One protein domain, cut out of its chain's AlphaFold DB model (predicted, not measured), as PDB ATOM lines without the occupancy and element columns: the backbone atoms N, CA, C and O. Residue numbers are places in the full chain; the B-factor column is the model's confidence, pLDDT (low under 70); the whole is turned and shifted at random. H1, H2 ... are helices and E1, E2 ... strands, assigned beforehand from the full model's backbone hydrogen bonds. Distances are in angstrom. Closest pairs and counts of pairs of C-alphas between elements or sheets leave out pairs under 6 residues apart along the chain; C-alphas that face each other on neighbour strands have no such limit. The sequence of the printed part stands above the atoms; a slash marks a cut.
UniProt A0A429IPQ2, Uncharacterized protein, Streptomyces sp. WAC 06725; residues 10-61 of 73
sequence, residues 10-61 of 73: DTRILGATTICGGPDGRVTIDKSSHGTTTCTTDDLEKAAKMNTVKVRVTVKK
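This is residues 10 to 61 of the 73 residues of an uncharacterized protein of Streptomyces sp. WAC 06725 (UniProt A0A429IPQ2). Two strands, E1 and E2, run side by side in nearly opposite directions with a gap between them, one helix, H1, lies slantwise to one side of them, and a large looping stretch, residues 16 to 40, fills the end where E1 finishes. The strands reach toward the other end, and the long axis goes from the loop at Asp 24 to Lys 61, just past E2. The printed part has 52 residues with one named helix and two named strands, in the order E1, H1, E2; under half of the residues are in named elements, and the class is mixed, helices and strands. The whole is compact, with a radius of gyration of the C-alphas of 10.8 A, and the C-alphas span 35 by 25 by 19 A.

H1 is residues 41 to 50, and each O i to N i+4 pair inside it is within hydrogen-bond range. E1, residues 10 to 15, has 2 pairs of C-alphas within 8 A of H1. The closest C-alphas of the two are those of Ile 13 and Thr 41, 7.2 A apart, and their centres are 12.0 A apart. E2 is residues 55 to 60; H1 and E2 are apart, though a tight link of 4 residues joins them. E1 and E2 are near each other, with 10 pairs of C-alphas within 10 A, but each pairs with no named strand. Residues 14 to 15 of E1 form a short antiparallel pairing with residues 37 to 38, which ties the long unnamed stretch to E1.

H1 is 14.5 A from first to last C-alpha, and its direction has its largest component, 0.88, along z. It begins at C-alpha 41, (-53.732, -24.835, -31.338). E1 is 15.8 A long, from Asp 10 to Gly 15; C-alpha 10 is at (-61.279, -22.049, -37.109). E2 is 16.1 A long, from Val 55 to Lys 60, and its last C-alpha is at (-67.232, -13.118, -31.605). Along x the direction of E1 has a component of 0.91 and that of E2 one of -0.95.

The two C-alphas farthest apart are those of Asp 24 and Lys 61, at 36.4 A, while the first and last printed C-alphas, of Asp 10 and Lys 61, are 13.9 A apart. The link from E1 to H1 is long, with 25 residues, and their C-alphas lie 4 to 16 A from the mean of the C-alphas. The printed part has no cut. The mean pLDDT of the printed part is 89.9, and no printed residue is under 70.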
ATOM      1  N   ASP A  10     -61.524 -23.168 -36.199       77.56
ATOM      2  CA  ASP A  10     -61.279 -22.049 -37.109       77.56
ATOM      3  C   ASP A  10     -60.595 -20.846 -36.431       77.56
ATOM      4  O   ASP A  10     -60.409 -19.801 -37.063       77.56
ATOM      5  N   THR A  11     -60.191 -20.968 -35.159       87.62
ATOM      6  CA  THR A  11     -59.487 -19.888 -34.459       87.62
ATOM      7  C   THR A  11     -58.156 -19.618 -35.139       87.62
ATOM      8  O   THR A  11     -57.256 -20.458 -35.152       87.62
ATOM      9  N   ARG A  12     -57.982 -18.404 -35.655       93.31
ATOM     10  CA  ARG A  12     -56.712 -18.000 -36.251       93.31
ATOM     11  C   ARG A  12     -55.701 -17.651 -35.162       93.31
ATOM     12  O   ARG A  12     -55.898 -16.681 -34.431       93.31
ATOM     13  N   ILE A  13     -54.604 -18.396 -35.088       95.00
ATOM     14  CA  ILE A  13     -53.544 -18.187 -34.096       95.00
ATOM     15  C   ILE A  13     -52.313 -17.607 -34.790       95.00
ATOM     16  O   ILE A  13     -51.836 -18.169 -35.776       95.00
ATOM     17  N   LEU A  14     -51.817 -16.477 -34.284       96.06
ATOM     18  CA  LEU A  14     -50.624 -15.808 -34.797       96.06
ATOM     19  C   LEU A  14     -49.573 -15.630 -33.691       96.06
ATOM     20  O   LEU A  14     -49.850 -14.985 -32.681       96.06
ATOM     21  N   GLY A  15     -48.381 -16.182 -33.894       94.38
ATOM     22  CA  GLY A  15     -47.235 -16.120 -32.988       94.38
ATOM     23  C   GLY A  15     -46.175 -15.121 -33.433       94.38
ATOM     24  O   GLY A  15     -46.056 -14.790 -34.617       94.38
ATOM     25  N   ALA A  16     -45.433 -14.619 -32.451       93.19
ATOM     26  CA  ALA A  16     -44.270 -13.762 -32.633       93.19
ATOM     27  C   ALA A  16     -42.979 -14.530 -32.350       93.19
ATOM     28  O   ALA A  16     -42.047 -14.434 -33.148       93.19
ATOM     29  N   THR A  17     -42.928 -15.279 -31.241       91.81
ATOM     30  CA  THR A  17     -41.844 -16.217 -30.911       91.81
ATOM     31  C   THR A  17     -42.208 -17.178 -29.780       91.81
ATOM     32  O   THR A  17     -41.705 -18.298 -29.768       91.81
ATOM     33  N   THR A  18     -43.028 -16.751 -28.814       91.12
ATOM     34  CA  THR A  18     -43.360 -17.537 -27.619       91.12
ATOM     35  C   THR A  18     -44.436 -18.577 -27.906       91.12
ATOM     36  O   THR A  18     -44.345 -19.684 -27.385       91.12
ATOM     37  N   ILE A  19     -45.442 -18.245 -28.729       91.75
ATOM     38  CA  ILE A  19     -46.412 -19.231 -29.233       91.75
ATOM     39  C   ILE A  19     -45.722 -20.106 -30.272       91.75
ATOM     40  O   ILE A  19     -45.564 -21.306 -30.089       91.75
ATOM     41  N   CYS A  20     -45.293 -19.479 -31.361       92.06
ATOM     42  CA  CYS A  20     -44.408 -20.053 -32.357       92.06
ATOM     43  C   CYS A  20     -43.622 -18.907 -33.009       92.06
ATOM     44  O   CYS A  20     -44.090 -17.764 -33.048       92.06
ATOM     45  N   GLY A  21     -42.405 -19.188 -33.469       84.38
ATOM     46  CA  GLY A  21     -41.568 -18.227 -34.191       84.38
ATOM     47  C   GLY A  21     -41.705 -18.371 -35.701       84.38
ATOM     48  O   GLY A  21     -42.222 -19.372 -36.194       84.38
ATOM     49  N   GLY A  22     -41.195 -17.384 -36.438       75.94
ATOM     50  CA  GLY A  22     -41.004 -17.518 -37.879       75.94
ATOM     51  C   GLY A  22     -39.984 -18.610 -38.226       75.94
ATOM     52  O   GLY A  22     -39.401 -19.225 -37.324       75.94
ATOM     53  N   PRO A  23     -39.719 -18.835 -39.527       70.94
ATOM     54  CA  PRO A  23     -38.673 -19.753 -39.964       70.94
ATOM     55  C   PRO A  23     -37.374 -19.510 -39.182       70.94
ATOM     56  O   PRO A  23     -36.986 -18.360 -38.953       70.94
ATOM     57  N   ASP A  24     -36.748 -20.595 -38.727       78.00
ATOM     58  CA  ASP A  24     -35.506 -20.586 -37.945       78.00
ATOM     59  C   ASP A  24     -35.599 -19.930 -36.550       78.00
ATOM     60  O   ASP A  24     -34.588 -19.501 -35.995       78.00
ATOM     61  N   GLY A  25     -36.798 -19.829 -35.963       76.56
ATOM     62  CA  GLY A  25     -36.986 -19.294 -34.606       76.56
ATOM     63  C   GLY A  25     -36.868 -17.771 -34.514       76.56
ATOM     64  O   GLY A  25     -36.657 -17.223 -33.433       76.56
ATOM     65  N   ARG A  26     -36.991 -17.066 -35.645       85.88
ATOM     66  CA  ARG A  26     -36.941 -15.600 -35.685       85.88
ATOM     67  C   ARG A  26     -38.224 -14.980 -35.140       85.88
ATOM     68  O   ARG A  26     -39.325 -15.471 -35.396       85.88
ATOM     69  N   VAL A  27     -38.078 -13.835 -34.471       90.25
ATOM     70  CA  VAL A  27     -39.218 -13.001 -34.077       90.25
ATOM     71  C   VAL A  27     -39.901 -12.461 -35.332       90.25
ATOM     72  O   VAL A  27     -39.249 -11.876 -36.197       90.25
ATOM     73  N   THR A  28     -41.215 -12.641 -35.429       92.62
ATOM     74  CA  THR A  28     -42.015 -12.166 -36.569       92.62
ATOM     75  C   THR A  28     -43.193 -11.340 -36.081       92.62
ATOM     76  O   THR A  28     -44.126 -11.872 -35.485       92.62
ATOM     77  N   ILE A  29     -43.132 -10.026 -36.298       94.50
ATOM     78  CA  ILE A  29     -44.122  -9.081 -35.778       94.50
ATOM     79  C   ILE A  29     -44.539  -8.029 -36.802       94.50
ATOM     80  O   ILE A  29     -43.782  -7.679 -37.707       94.50
ATOM     81  N   ASP A  30     -45.742  -7.492 -36.624       93.50
ATOM     82  CA  ASP A  30     -46.217  -6.307 -37.323       93.50
ATOM     83  C   ASP A  30     -45.712  -5.003 -36.673       93.50
ATOM     84  O   ASP A  30     -45.035  -4.995 -35.641       93.50
ATOM     85  N   LYS A  31     -46.081  -3.858 -37.264       93.38
ATOM     86  CA  LYS A  31     -45.723  -2.517 -36.757       93.38
ATOM     87  C   LYS A  31     -46.284  -2.205 -35.360       93.38
ATOM     88  O   LYS A  31     -45.890  -1.209 -34.766       93.38
ATOM     89  N   SER A  32     -47.220  -3.012 -34.867       92.88
ATOM     90  CA  SER A  32     -47.866  -2.871 -33.560       92.88
ATOM     91  C   SER A  32     -47.358  -3.903 -32.544       92.88
ATOM     92  O   SER A  32     -48.001  -4.094 -31.512       92.88
ATOM     93  N   SER A  33     -46.237  -4.578 -32.825       93.50
ATOM     94  CA  SER A  33     -45.639  -5.622 -31.980       93.50
ATOM     95  C   SER A  33     -46.521  -6.858 -31.781       93.50
ATOM     96  O   SER A  33     -46.491  -7.491 -30.723       93.50
ATOM     97  N   HIS A  34     -47.314  -7.216 -32.791       95.12
ATOM     98  CA  HIS A  34     -48.126  -8.429 -32.782       95.12
ATOM     99  C   HIS A  34     -47.552  -9.493 -33.706       95.12
ATOM    100  O   HIS A  34     -47.092  -9.171 -34.796       95.12
ATOM    101  N   GLY A  35     -47.628 -10.753 -33.283       95.12
ATOM    102  CA  GLY A  35     -47.178 -11.904 -34.055       95.12
ATOM    103  C   GLY A  35     -47.819 -12.002 -35.439       95.12
ATOM    104  O   GLY A  35     -49.010 -11.726 -35.601       95.12
ATOM    105  N   THR A  36     -47.039 -12.418 -36.436       95.25
ATOM    106  CA  THR A  36     -47.514 -12.594 -37.820       95.25
ATOM    107  C   THR A  36     -47.420 -14.029 -38.326       95.25
ATOM    108  O   THR A  36     -47.952 -14.318 -39.398       95.25
ATOM    109  N   THR A  37     -46.764 -14.931 -37.592       95.38
ATOM    110  CA  THR A  37     -46.604 -16.326 -38.018       95.38
ATOM    111  C   THR A  37     -47.824 -17.150 -37.640       95.38
ATOM    112  O   THR A  37     -48.243 -17.133 -36.492       95.38
ATOM    113  N   THR A  38     -48.400 -17.885 -38.589       94.81
ATOM    114  CA  THR A  38     -49.510 -18.807 -38.305       94.81
ATOM    115  C   THR A  38     -49.027 -19.969 -37.438       94.81
ATOM    116  O   THR A  38     -48.105 -20.676 -37.838       94.81
ATOM    117  N   CYS A  39     -49.678 -20.186 -36.294       93.12
ATOM    118  CA  CYS A  39     -49.377 -21.287 -35.374       93.12
ATOM    119  C   CYS A  39     -50.550 -22.265 -35.252       93.12
ATOM    120  O   CYS A  39     -51.671 -21.975 -35.683       93.12
ATOM    121  N   THR A  40     -50.297 -23.408 -34.615       92.38
ATOM    122  CA  THR A  40     -51.328 -24.404 -34.299       92.38
ATOM    123  C   THR A  40     -51.960 -24.163 -32.925       92.38
ATOM    124  O   THR A  40     -51.433 -23.424 -32.088       92.38
ATOM    125  N   THR A  41     -53.099 -24.811 -32.666       90.25
ATOM    126  CA  THR A  41     -53.732 -24.835 -31.338       90.25
ATOM    127  C   THR A  41     -52.820 -25.471 -30.291       90.25
ATOM    128  O   THR A  41     -52.734 -24.962 -29.176       90.25
ATOM    129  N   ASP A  42     -52.070 -26.510 -30.663       90.44
ATOM    130  CA  ASP A  42     -51.121 -27.187 -29.774       90.44
ATOM    131  C   ASP A  42     -49.981 -26.258 -29.334       90.44
ATOM    132  O   ASP A  42     -49.557 -26.299 -28.178       90.44
ATOM    133  N   ASP A  43     -49.489 -25.403 -30.233       92.56
ATOM    134  CA  ASP A  43     -48.462 -24.406 -29.909       92.56
ATOM    135  C   ASP A  43     -48.988 -23.384 -28.896       92.56
ATOM    136  O   ASP A  43     -48.322 -23.070 -27.906       92.56
ATOM    137  N   LEU A  44     -50.228 -22.922 -29.093       90.81
ATOM    138  CA  LEU A  44     -50.903 -22.032 -28.151       90.81
ATOM    139  C   LEU A  44     -51.096 -22.695 -26.782       90.81
ATOM    140  O   LEU A  44     -50.819 -22.062 -25.764       90.81
ATOM    141  N   GLU A  45     -51.536 -23.952 -26.729       90.06
ATOM    142  CA  GLU A  45     -51.712 -24.674 -25.464       90.06
ATOM    143  C   GLU A  45     -50.392 -24.879 -24.718       90.06
ATOM    144  O   GLU A  45     -50.338 -24.711 -23.495       90.06
ATOM    145  N   LYS A  46     -49.316 -25.224 -25.434       91.25
ATOM    146  CA  LYS A  46     -47.972 -25.336 -24.849       91.25
ATOM    147  C   LYS A  46     -47.527 -23.995 -24.272       91.25
ATOM    148  O   LYS A  46     -47.146 -23.945 -23.107       91.25
ATOM    149  N   ALA A  47     -47.636 -22.911 -25.040       90.38
ATOM    150  CA  ALA A  47     -47.257 -21.575 -24.587       90.38
ATOM    151  C   ALA A  47     -48.104 -21.094 -23.396       90.38
ATOM    152  O   ALA A  47     -47.573 -20.508 -22.453       90.38
ATOM    153  N   ALA A  48     -49.406 -21.394 -23.389       89.62
ATOM    154  CA  ALA A  48     -50.301 -21.066 -22.282       89.62
ATOM    155  C   ALA A  48     -49.892 -21.771 -20.979       89.62
ATOM    156  O   ALA A  48     -49.907 -21.151 -19.917       89.62
ATOM    157  N   LYS A  49     -49.454 -23.037 -21.050       90.19
ATOM    158  CA  LYS A  49     -48.951 -23.789 -19.884       90.19
ATOM    159  C   LYS A  49     -47.663 -23.199 -19.304       90.19
ATOM    160  O   LYS A  49     -47.429 -23.336 -18.109       90.19
ATOM    161  N   MET A  50     -46.859 -22.524 -20.126       85.25
ATOM    162  CA  MET A  50     -45.644 -21.835 -19.675       85.25
ATOM    163  C   MET A  50     -45.946 -20.519 -18.944       85.25
ATOM    164  O   MET A  50     -45.077 -20.002 -18.252       85.25
ATOM    165  N   ASN A  51     -47.165 -19.982 -19.076       82.12
ATOM    166  CA  ASN A  51     -47.637 -18.763 -18.409       82.12
ATOM    167  C   ASN A  51     -46.770 -17.505 -18.658       82.12
ATOM    168  O   ASN A  51     -46.749 -16.576 -17.853       82.12
ATOM    169  N   THR A  52     -46.042 -17.470 -19.776       83.19
ATOM    170  CA  THR A  52     -45.175 -16.349 -20.191       83.19
ATOM    171  C   THR A  52     -45.739 -15.564 -21.372       83.19
ATOM    172  O   THR A  52     -45.285 -14.460 -21.666       83.19
ATOM    173  N   VAL A  53     -46.741 -16.117 -22.058       88.75
ATOM    174  CA  VAL A  53     -47.300 -15.532 -23.273       88.75
ATOM    175  C   VAL A  53     -48.349 -14.466 -22.954       88.75
ATOM    176  O   VAL A  53     -49.271 -14.678 -22.168       88.75
ATOM    177  N   LYS A  54     -48.244 -13.311 -23.613       92.50
ATOM    178  CA  LYS A  54     -49.293 -12.284 -23.631       92.50
ATOM    179  C   LYS A  54     -49.981 -12.314 -24.985       92.50
ATOM    180  O   LYS A  54     -49.310 -12.334 -26.013       92.50
ATOM    181  N   VAL A  55     -51.312 -12.289 -24.999       93.62
ATOM    182  CA  VAL A  55     -52.092 -12.381 -26.239       93.62
ATOM    183  C   VAL A  55     -53.173 -11.311 -26.333       93.62
ATOM    184  O   VAL A  55     -53.733 -10.872 -25.329       93.62
ATOM    185  N   ARG A  56     -53.499 -10.923 -27.566       94.69
ATOM    186  CA  ARG A  56     -54.728 -10.220 -27.928       94.69
ATOM    187  C   ARG A  56     -55.722 -11.237 -28.474       94.69
ATOM    188  O   ARG A  56     -55.448 -11.881 -29.486       94.69
ATOM    189  N   VAL A  57     -56.885 -11.342 -27.840       93.00
ATOM    190  CA  VAL A  57     -57.955 -12.252 -28.268       93.00
ATOM    191  C   VAL A  57     -59.084 -11.450 -28.901       93.00
ATOM    192  O   VAL A  57     -59.539 -10.454 -28.346       93.00
ATOM    193  N   THR A  58     -59.535 -11.881 -30.074       92.81
ATOM    194  CA  THR A  58     -60.768 -11.386 -30.693       92.81
ATOM    195  C   THR A  58     -61.863 -12.412 -30.464       92.81
ATOM    196  O   THR A  58     -61.751 -13.547 -30.928       92.81
ATOM    197  N   VAL A  59     -62.919 -12.002 -29.766       90.50
ATOM    198  CA  VAL A  59     -64.070 -12.849 -29.442       90.50
ATOM    199  C   VAL A  59     -65.274 -12.402 -30.266       90.50
ATOM    200  O   VAL A  59     -65.606 -11.217 -30.296       90.50
ATOM    201  N   LYS A  60     -65.954 -13.345 -30.920       88.00
ATOM    202  CA  LYS A  60     -67.232 -13.118 -31.605       88.00
ATOM    203  C   LYS A  60     -68.254 -14.115 -31.089       88.00
ATOM    204  O   LYS A  60     -68.003 -15.313 -31.101       88.00
ATOM    205  N   LYS A  61     -69.413 -13.623 -30.640       86.56
ATOM    206  CA  LYS A  61     -70.500 -14.459 -30.090       86.56
ATOM    207  C   LYS A  61     -70.023 -15.431 -28.988       86.56
ATOM    208  O   LYS A  61     -70.473 -16.566 -28.932       86.56
TER     209      LYS A  61